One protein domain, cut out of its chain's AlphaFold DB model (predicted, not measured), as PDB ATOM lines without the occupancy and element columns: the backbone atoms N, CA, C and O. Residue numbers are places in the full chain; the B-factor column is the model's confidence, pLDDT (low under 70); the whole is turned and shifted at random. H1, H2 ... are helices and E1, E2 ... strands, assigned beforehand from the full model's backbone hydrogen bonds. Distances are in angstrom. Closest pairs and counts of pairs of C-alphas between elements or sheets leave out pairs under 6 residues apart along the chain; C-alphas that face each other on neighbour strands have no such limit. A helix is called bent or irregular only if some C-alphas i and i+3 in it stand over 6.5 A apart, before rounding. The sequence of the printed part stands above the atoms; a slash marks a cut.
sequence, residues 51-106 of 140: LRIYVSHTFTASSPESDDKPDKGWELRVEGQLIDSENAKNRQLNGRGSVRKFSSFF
ATOM      1  N   LEU A  51     226.350 226.006 138.867       88.69
ATOM      2  CA  LEU A  51     227.751 226.410 138.971       88.69
ATOM      3  C   LEU A  51     227.810 227.644 139.874       88.69
ATOM      4  O   LEU A  51     227.077 228.601 139.637       88.69
ATOM      5  N   ARG A  52     228.640 227.609 140.913       90.75
ATOM      6  CA  ARG A  52     228.896 228.748 141.795       90.75
ATOM      7  C   ARG A  52     230.203 229.405 141.381       90.75
ATOM      8  O   ARG A  52     231.176 228.698 141.144       90.75
ATOM      9  N   ILE A  53     230.205 230.729 141.289       93.06
ATOM     10  CA  ILE A  53     231.367 231.524 140.887       93.06
ATOM     11  C   ILE A  53     231.766 232.397 142.070       93.06
ATOM     12  O   ILE A  53     230.903 233.040 142.668       93.06
ATOM     13  N   TYR A  54     233.055 232.405 142.391       93.88
ATOM     14  CA  TYR A  54     233.654 233.279 143.389       93.88
ATOM     15  C   TYR A  54     234.589 234.255 142.684       93.88
ATOM     16  O   TYR A  54     235.396 233.852 141.845       93.88
ATOM     17  N   VAL A  55     234.459 235.534 143.017       93.69
ATOM     18  CA  VAL A  55     235.310 236.604 142.493       93.69
ATOM     19  C   VAL A  55     235.952 237.290 143.686       93.69
ATOM     20  O   VAL A  55     235.245 237.825 144.540       93.69
ATOM     21  N   SER A  56     237.275 237.235 143.769       93.75
ATOM     22  CA  SER A  56     238.052 237.849 144.845       93.75
ATOM     23  C   SER A  56     239.172 238.695 144.264       93.75
ATOM     24  O   SER A  56     239.691 238.400 143.191       93.75
ATOM     25  N   HIS A  57     239.533 239.769 144.962       91.44
ATOM     26  CA  HIS A  57     240.691 240.577 144.612       91.44
ATOM     27  C   HIS A  57     241.649 240.633 145.797       91.44
ATOM     28  O   HIS A  57     241.220 240.660 146.951       91.44
ATOM     29  N   THR A  58     242.942 240.651 145.505       88.06
ATOM     30  CA  THR A  58     244.003 240.811 146.496       88.06
ATOM     31  C   THR A  58     244.950 241.899 146.025       88.06
ATOM     32  O   THR A  58     245.393 241.882 144.880       88.06
ATOM     33  N   PHE A  59     245.250 242.853 146.902       85.25
ATOM     34  CA  PHE A  59     246.198 243.929 146.633       85.25
ATOM     35  C   PHE A  59     247.462 243.712 147.461       85.25
ATOM     36  O   PHE A  59     247.388 243.607 148.687       85.25
ATOM     37  N   THR A  60     248.614 243.652 146.801       79.56
ATOM     38  CA  THR A  60     249.917 243.566 147.457       79.56
ATOM     39  C   THR A  60     250.556 244.952 147.491       79.56
ATOM     40  O   THR A  60     250.957 245.515 146.471       79.56
ATOM     41  N   ALA A  61     250.643 245.531 148.690       69.94
ATOM     42  CA  ALA A  61     251.423 246.740 148.907       69.94
ATOM     43  C   ALA A  61     252.911 246.359 148.977       69.94
ATOM     44  O   ALA A  61     253.306 245.556 149.818       69.94
ATOM     45  N   SER A  62     253.728 246.917 148.085       62.56
ATOM     46  CA  SER A  62     255.181 246.729 148.084       62.56
ATOM     47  C   SER A  62     255.790 247.239 149.399       62.56
ATOM     48  O   SER A  62     255.624 248.419 149.725       62.56
ATOM     49  N   SER A  63     256.492 246.377 150.138       57.12
ATOM     50  CA  SER A  63     257.327 246.791 151.274       57.12
ATOM     51  C   SER A  63     258.608 247.461 150.743       57.12
ATOM     52  O   SER A  63     259.169 246.956 149.772       57.12
ATOM     53  N   PRO A  64     259.077 248.580 151.318       55.91
ATOM     54  CA  PRO A  64     260.167 249.384 150.750       55.91
ATOM     55  C   PRO A  64     261.596 248.815 150.911       55.91
ATOM     56  O   PRO A  64     262.542 249.523 150.587       55.91
ATOM     57  N   GLU A  65     261.788 247.583 151.398       55.88
ATOM     58  CA  GLU A  65     263.115 247.059 151.802       55.88
ATOM     59  C   GLU A  65     263.696 245.925 150.933       55.88
ATOM     60  O   GLU A  65     264.644 245.260 151.340       55.88
ATOM     61  N   SER A  66     263.197 245.696 149.718       52.38
ATOM     62  CA  SER A  66     263.817 244.729 148.800       52.38
ATOM     63  C   SER A  66     264.005 245.330 147.411       52.38
ATOM     64  O   SER A  66     263.024 245.590 146.714       52.38
ATOM     65  N   ASP A  67     265.268 245.516 147.016       54.50
ATOM     66  CA  ASP A  67     265.709 246.049 145.711       54.50
ATOM     67  C   ASP A  67     265.438 245.079 144.534       54.50
ATOM     68  O   ASP A  67     265.675 245.389 143.373       54.50
ATOM     69  N   ASP A  68     264.836 243.923 144.823       57.59
ATOM     70  CA  ASP A  68     264.260 243.006 143.845       57.59
ATOM     71  C   ASP A  68     262.725 243.127 143.898       57.59
ATOM     72  O   ASP A  68     262.053 242.450 144.675       57.59
ATOM     73  N   LYS A  69     262.185 244.082 143.125       58.12
ATOM     74  CA  LYS A  69     260.756 244.447 142.955       58.12
ATOM     75  C   LYS A  69     259.705 243.437 143.459       58.12
ATOM     76  O   LYS A  69     259.660 242.294 143.004       58.12
ATOM     77  N   PRO A  70     258.629 243.974 144.063       51.44
ATOM     78  CA  PRO A  70     257.310 243.691 143.512       51.44
ATOM     79  C   PRO A  70     256.601 245.001 143.170       51.44
ATOM     80  O   PRO A  70     256.348 245.842 144.033       51.44
ATOM     81  N   ASP A  71     256.276 245.180 141.891       57.28
ATOM     82  CA  ASP A  71     255.369 246.240 141.462       57.28
ATOM     83  C   ASP A  71     254.067 246.117 142.280       57.28
ATOM     84  O   ASP A  71     253.538 245.014 142.433       57.28
ATOM     85  N   LYS A  72     253.570 247.230 142.846       62.75
ATOM     86  CA  LYS A  72     252.266 247.275 143.535       62.75
ATOM     87  C   LYS A  72     251.229 246.599 142.636       62.75
ATOM     88  O   LYS A  72     250.912 247.118 141.568       62.75
ATOM     89  N   GLY A  73     250.745 245.435 143.050       76.38
ATOM     90  CA  GLY A  73     249.963 244.549 142.200       76.38
ATOM     91  C   GLY A  73     248.560 244.376 142.752       76.38
ATOM     92  O   GLY A  73     248.374 244.175 143.951       76.38
ATOM     93  N   TRP A  74     247.560 244.436 141.879       83.81
ATOM     94  CA  TRP A  74     246.246 243.886 142.182       83.81
ATOM     95  C   TRP A  74     246.087 242.581 141.397       83.81
ATOM     96  O   TRP A  74     246.375 242.519 140.204       83.81
ATOM     97  N   GLU A  75     245.656 241.526 142.075       89.38
ATOM     98  CA  GLU A  75     245.305 240.243 141.474       89.38
ATOM     99  C   GLU A  75     243.793 240.051 141.615       89.38
ATOM    100  O   GLU A  75     243.245 240.221 142.704       89.38
ATOM    101  N   LEU A  76     243.110 239.698 140.526       91.38
ATOM    102  CA  LEU A  76     241.694 239.327 140.524       91.38
ATOM    103  C   LEU A  76     241.573 237.841 140.199       91.38
ATOM    104  O   LEU A  76     241.933 237.400 139.109       91.38
ATOM    105  N   ARG A  77     241.033 237.072 141.142       92.88
ATOM    106  CA  ARG A  77     240.803 235.635 141.005       92.88
ATOM    107  C   ARG A  77     239.339 235.364 140.712       92.88
ATOM    108  O   ARG A  77     238.443 235.873 141.386       92.88
ATOM    109  N   VAL A  78     239.109 234.523 139.707       93.25
ATOM    110  CA  VAL A  78     237.784 234.017 139.346       93.25
ATOM    111  C   VAL A  78     237.817 232.501 139.453       93.25
ATOM    112  O   VAL A  78     238.388 231.812 138.607       93.25
ATOM    113  N   GLU A  79     237.194 231.982 140.500       91.06
ATOM    114  CA  GLU A  79     237.097 230.550 140.759       91.06
ATOM    115  C   GLU A  79     235.673 230.064 140.504       91.06
ATOM    116  O   GLU A  79     234.698 230.796 140.692       91.06
ATOM    117  N   GLY A  80     235.529 228.801 140.106       90.19
ATOM    118  CA  GLY A  80     234.210 228.211 139.946       90.19
ATOM    119  C   GLY A  80     234.115 226.784 140.435       90.19
ATOM    120  O   GLY A  80     234.970 225.943 140.167       90.19
ATOM    121  N   GLN A  81     233.012 226.521 141.124       86.94
ATOM    122  CA  GLN A  81     232.712 225.263 141.782       86.94
ATOM    123  C   GLN A  81     231.373 224.735 141.274       86.94
ATOM    124  O   GLN A  81     230.341 225.408 141.359       86.94
ATOM    125  N   LEU A  82     231.365 223.516 140.736       85.81
ATOM    126  CA  LEU A  82     230.121 222.853 140.368       85.81
ATOM    127  C   LEU A  82     229.439 222.366 141.649       85.81
ATOM    128  O   LEU A  82     230.043 221.654 142.443       85.81
ATOM    129  N   ILE A  83     228.189 222.768 141.868       84.75
ATOM    130  CA  ILE A  83     227.396 222.258 142.984       84.75
ATOM    131  C   ILE A  83     226.871 220.891 142.557       84.75
ATOM    132  O   ILE A  83     225.945 220.787 141.743       84.75
ATOM    133  N   ASP A  84     227.489 219.844 143.088       73.62
ATOM    134  CA  ASP A  84     227.057 218.480 142.840       73.62
ATOM    135  C   ASP A  84     225.739 218.199 143.568       73.62
ATOM    136  O   ASP A  84     225.619 218.317 144.784       73.62
ATOM    137  N   SER A  85     224.730 217.812 142.791       62.19
ATOM    138  CA  SER A  85     223.551 217.116 143.309       62.19
ATOM    139  C   SER A  85     223.954 215.678 143.667       62.19
ATOM    140  O   SER A  85     224.847 215.137 143.018       62.19
ATOM    141  N   GLU A  86     223.294 215.035 144.639       63.62
ATOM    142  CA  GLU A  86     223.464 213.612 145.024       63.62
ATOM    143  C   GLU A  86     223.719 212.682 143.808       63.62
ATOM    144  O   GLU A  86     224.617 211.840 143.799       63.62
ATOM    145  N   ASN A  87     223.000 212.936 142.708       59.56
ATOM    146  CA  ASN A  87     223.053 212.200 141.438       59.56
ATOM    147  C   ASN A  87     224.357 212.361 140.621       59.56
ATOM    148  O   ASN A  87     224.579 211.639 139.643       59.56
ATOM    149  N   ALA A  88     225.196 213.347 140.935       59.72
ATOM    150  CA  ALA A  88     226.480 213.593 140.278       59.72
ATOM    151  C   ALA A  88     227.618 212.800 140.939       59.72
ATOM    152  O   ALA A  88     228.439 212.239 140.212       59.72
ATOM    153  N   LYS A  89     227.585 212.643 142.272       61.06
ATOM    154  CA  LYS A  89     228.550 211.833 143.036       61.06
ATOM    155  C   LYS A  89     228.554 210.372 142.573       61.06
ATOM    156  O   LYS A  89     229.608 209.804 142.311       61.06
ATOM    157  N   ASN A  90     227.366 209.805 142.342       58.75
ATOM    158  CA  ASN A  90     227.212 208.437 141.830       58.75
ATOM    159  C   ASN A  90     227.797 208.270 140.404       58.75
ATOM    160  O   ASN A  90     228.369 207.241 140.055       58.75
ATOM    161  N   ARG A  91     227.753 209.317 139.567       59.78
ATOM    162  CA  ARG A  91     228.370 209.285 138.226       59.78
ATOM    163  C   ARG A  91     229.893 209.415 138.237       59.78
ATOM    164  O   ARG A  91     230.526 208.895 137.322       59.78
ATOM    165  N   GLN A  92     230.466 210.093 139.231       56.75
ATOM    166  CA  GLN A  92     231.920 210.158 139.419       56.75
ATOM    167  C   GLN A  92     232.488 208.850 139.982       56.75
ATOM    168  O   GLN A  92     233.540 208.418 139.522       56.75
ATOM    169  N   LEU A  93     231.772 208.189 140.900       56.25
ATOM    170  CA  LEU A  93     232.170 206.894 141.477       56.25
ATOM    171  C   LEU A  93     232.318 205.786 140.425       56.25
ATOM    172  O   LEU A  93     233.218 204.962 140.521       56.25
ATOM    173  N   ASN A  94     231.506 205.817 139.367       57.53
ATOM    174  CA  ASN A  94     231.569 204.840 138.275       57.53
ATOM    175  C   ASN A  94     232.707 205.101 137.258       57.53
ATOM    176  O   ASN A  94     232.626 204.644 136.118       57.53
ATOM    177  N   GLY A  95     233.737 205.881 137.621       51.81
ATOM    178  CA  GLY A  95     234.993 206.039 136.867       51.81
ATOM    179  C   GLY A  95     234.884 206.698 135.485       51.81
ATOM    180  O   GLY A  95     235.875 206.811 134.771       51.81
ATOM    181  N   ARG A  96     233.687 207.139 135.076       55.16
ATOM    182  CA  ARG A  96     233.390 207.542 133.689       55.16
ATOM    183  C   ARG A  96     233.286 209.053 133.475       55.16
ATOM    184  O   ARG A  96     232.967 209.497 132.375       55.16
ATOM    185  N   GLY A  97     233.523 209.856 134.509       56.56
ATOM    186  CA  GLY A  97     233.407 211.310 134.437       56.56
ATOM    187  C   GLY A  97     234.695 211.998 134.851       56.56
ATOM    188  O   GLY A  97     234.927 212.173 136.043       56.56
ATOM    189  N   SER A  98     235.499 212.451 133.886       60.03
ATOM    190  CA  SER A  98     236.511 213.465 134.176       60.03
ATOM    191  C   SER A  98     235.817 214.710 134.742       60.03
ATOM    192  O   SER A  98     234.766 215.138 134.247       60.03
ATOM    193  N   VAL A  99     236.370 215.280 135.814       68.69
ATOM    194  CA  VAL A  99     235.860 216.527 136.393       68.69
ATOM    195  C   VAL A  99     235.958 217.606 135.315       68.69
ATOM    196  O   VAL A  99     237.051 217.962 134.872       68.69
ATOM    197  N   ARG A 100     234.813 218.099 134.828       76.12
ATOM    198  CA  ARG A 100     234.802 219.145 133.797       76.12
ATOM    199  C   ARG A 100     235.412 220.416 134.385       76.12
ATOM    200  O   ARG A 100     234.935 220.909 135.403       76.12
ATOM    201  N   LYS A 101     236.434 220.958 133.717       84.81
ATOM    202  CA  LYS A 101     237.070 222.224 134.101       84.81
ATOM    203  C   LYS A 101     236.041 223.361 134.116       84.81
ATOM    204  O   LYS A 101     235.171 223.404 133.244       84.81
ATOM    205  N   PHE A 102     236.184 224.303 135.050       86.25
ATOM    206  CA  PHE A 102     235.356 225.516 135.148       86.25
ATOM    207  C   PHE A 102     235.258 226.271 133.811       86.25
ATOM    208  O   PHE A 102     234.169 226.640 133.372       86.25
ATOM    209  N   SER A 103     236.381 226.393 133.102       86.75
ATOM    210  CA  SER A 103     236.445 227.055 131.797       86.75
ATOM    211  C   SER A 103     235.611 226.369 130.708       86.75
ATOM    212  O   SER A 103     235.199 227.023 129.759       86.75
ATOM    213  N   SER A 104     235.279 225.079 130.846       86.88
ATOM    214  CA  SER A 104     234.479 224.333 129.857       86.88
ATOM    215  C   SER A 104     233.012 224.781 129.790       86.88
ATOM    216  O   SER A 104     232.285 224.393 128.872       86.88
ATOM    217  N   PHE A 105     232.535 225.546 130.774       85.94
ATOM    218  CA  PHE A 105     231.137 225.974 130.845       85.94
ATOM    219  C   PHE A 105     230.853 227.276 130.091       85.94
ATOM    220  O   PHE A 105     229.690 227.555 129.804       85.94
ATOM    221  N   PHE A 106     231.883 228.038 129.720       88.94
ATOM    222  CA  PHE A 106     231.735 229.338 129.073       88.94
ATOM    223  C   PHE A 106     232.404 229.318 127.705       88.94
ATOM    224  O   PHE A 106     233.491 228.776 127.539       88.94
TER     225      PHE A 106
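AT A GLANCE: This is residues 51 to 106 of the 140 residues of an uncharacterized protein of Steinernema carpocapsae (UniProt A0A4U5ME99). The model is a long, narrow hairpin of two strands, E1 and E2, with a long loop, residues 61 to 72, joining them at one tip; past the other tip a small helix, H1, follows E2, and the backbone then folds back to a very short helix, H2, which packs on E2 near Gly 80. Residues 64 to 69 of the loop stick out at one end of the long axis, and residues 90 to 96, of which 90 to 93 belong to H1, stick out towards the other. The printed part has 56 residues, with two named strands and two named helices in the order E1, E2, H1, H2; the sheet has the order E1 - E2 and is antiparallel, and the class is mixed, helices and strands. The whole is extended, with a radius of gyration of the C-alphas of 18.9 A, and its outline is a rod spanning 54 by 19 by 19 A.

IN THESE COORDINATES: E1 is residues 51 to 60, 29.3 A from first to last C-alpha, and begins at C-alpha 51 at (227.751, 226.410, 138.971). Residues 61 to 72 hold no named element. E2 is residues 73 to 83, 31.7 A long, and ends at C-alpha 83 at (227.396, 222.258, 142.984). H1 is residues 86 to 93, 11.6 A long. H2 is residues 102 to 105, 6.0 A long, and ends at C-alpha 105 at (231.137, 225.974, 130.845).

HOW THE PARTS SIT: E1 and E2 form a hairpin of antiparallel neighbours, with 162 degrees between their directions. The C-alphas of Leu 51 and Leu 82 face each other at 4.5 A, and those of Thr 60 and Gly 73 at 5.3 A. N 52 and O 81 are within hydrogen-bond range at 2.8 A, as are N 75 and O 58 at 2.8 A. H2 and E2 have 4 pairs of C-alphas within 8 A, the closest being those of Gly 80 and Phe 102, 5.6 A apart. H1 is apart from E1 and from H2, and H2 is apart from E1. In H1, 2 of 4 O i to N i+4 pairs are within hydrogen-bond range; H2 is too short for such a pair. H2 is neither bent nor irregular, but only just: C-alphas 102 and 105 are 6.0 A apart.

THE WHOLE: The two C-alphas farthest apart are those of Asp 67 and Asn 87, 54.6 A. The first and last printed C-alphas, of Leu 51 and Phe 106, are 11.1 A apart. The printed part has no cut. The link from E1 to E2 is long, with 12 residues; that from E2 to H1 is tight, with 2, and that from H1 to H2 is short, with 8. Mean pLDDT of the printed part is 73.5, and it is under 70 in residues 61 to 72 and 85 to 99.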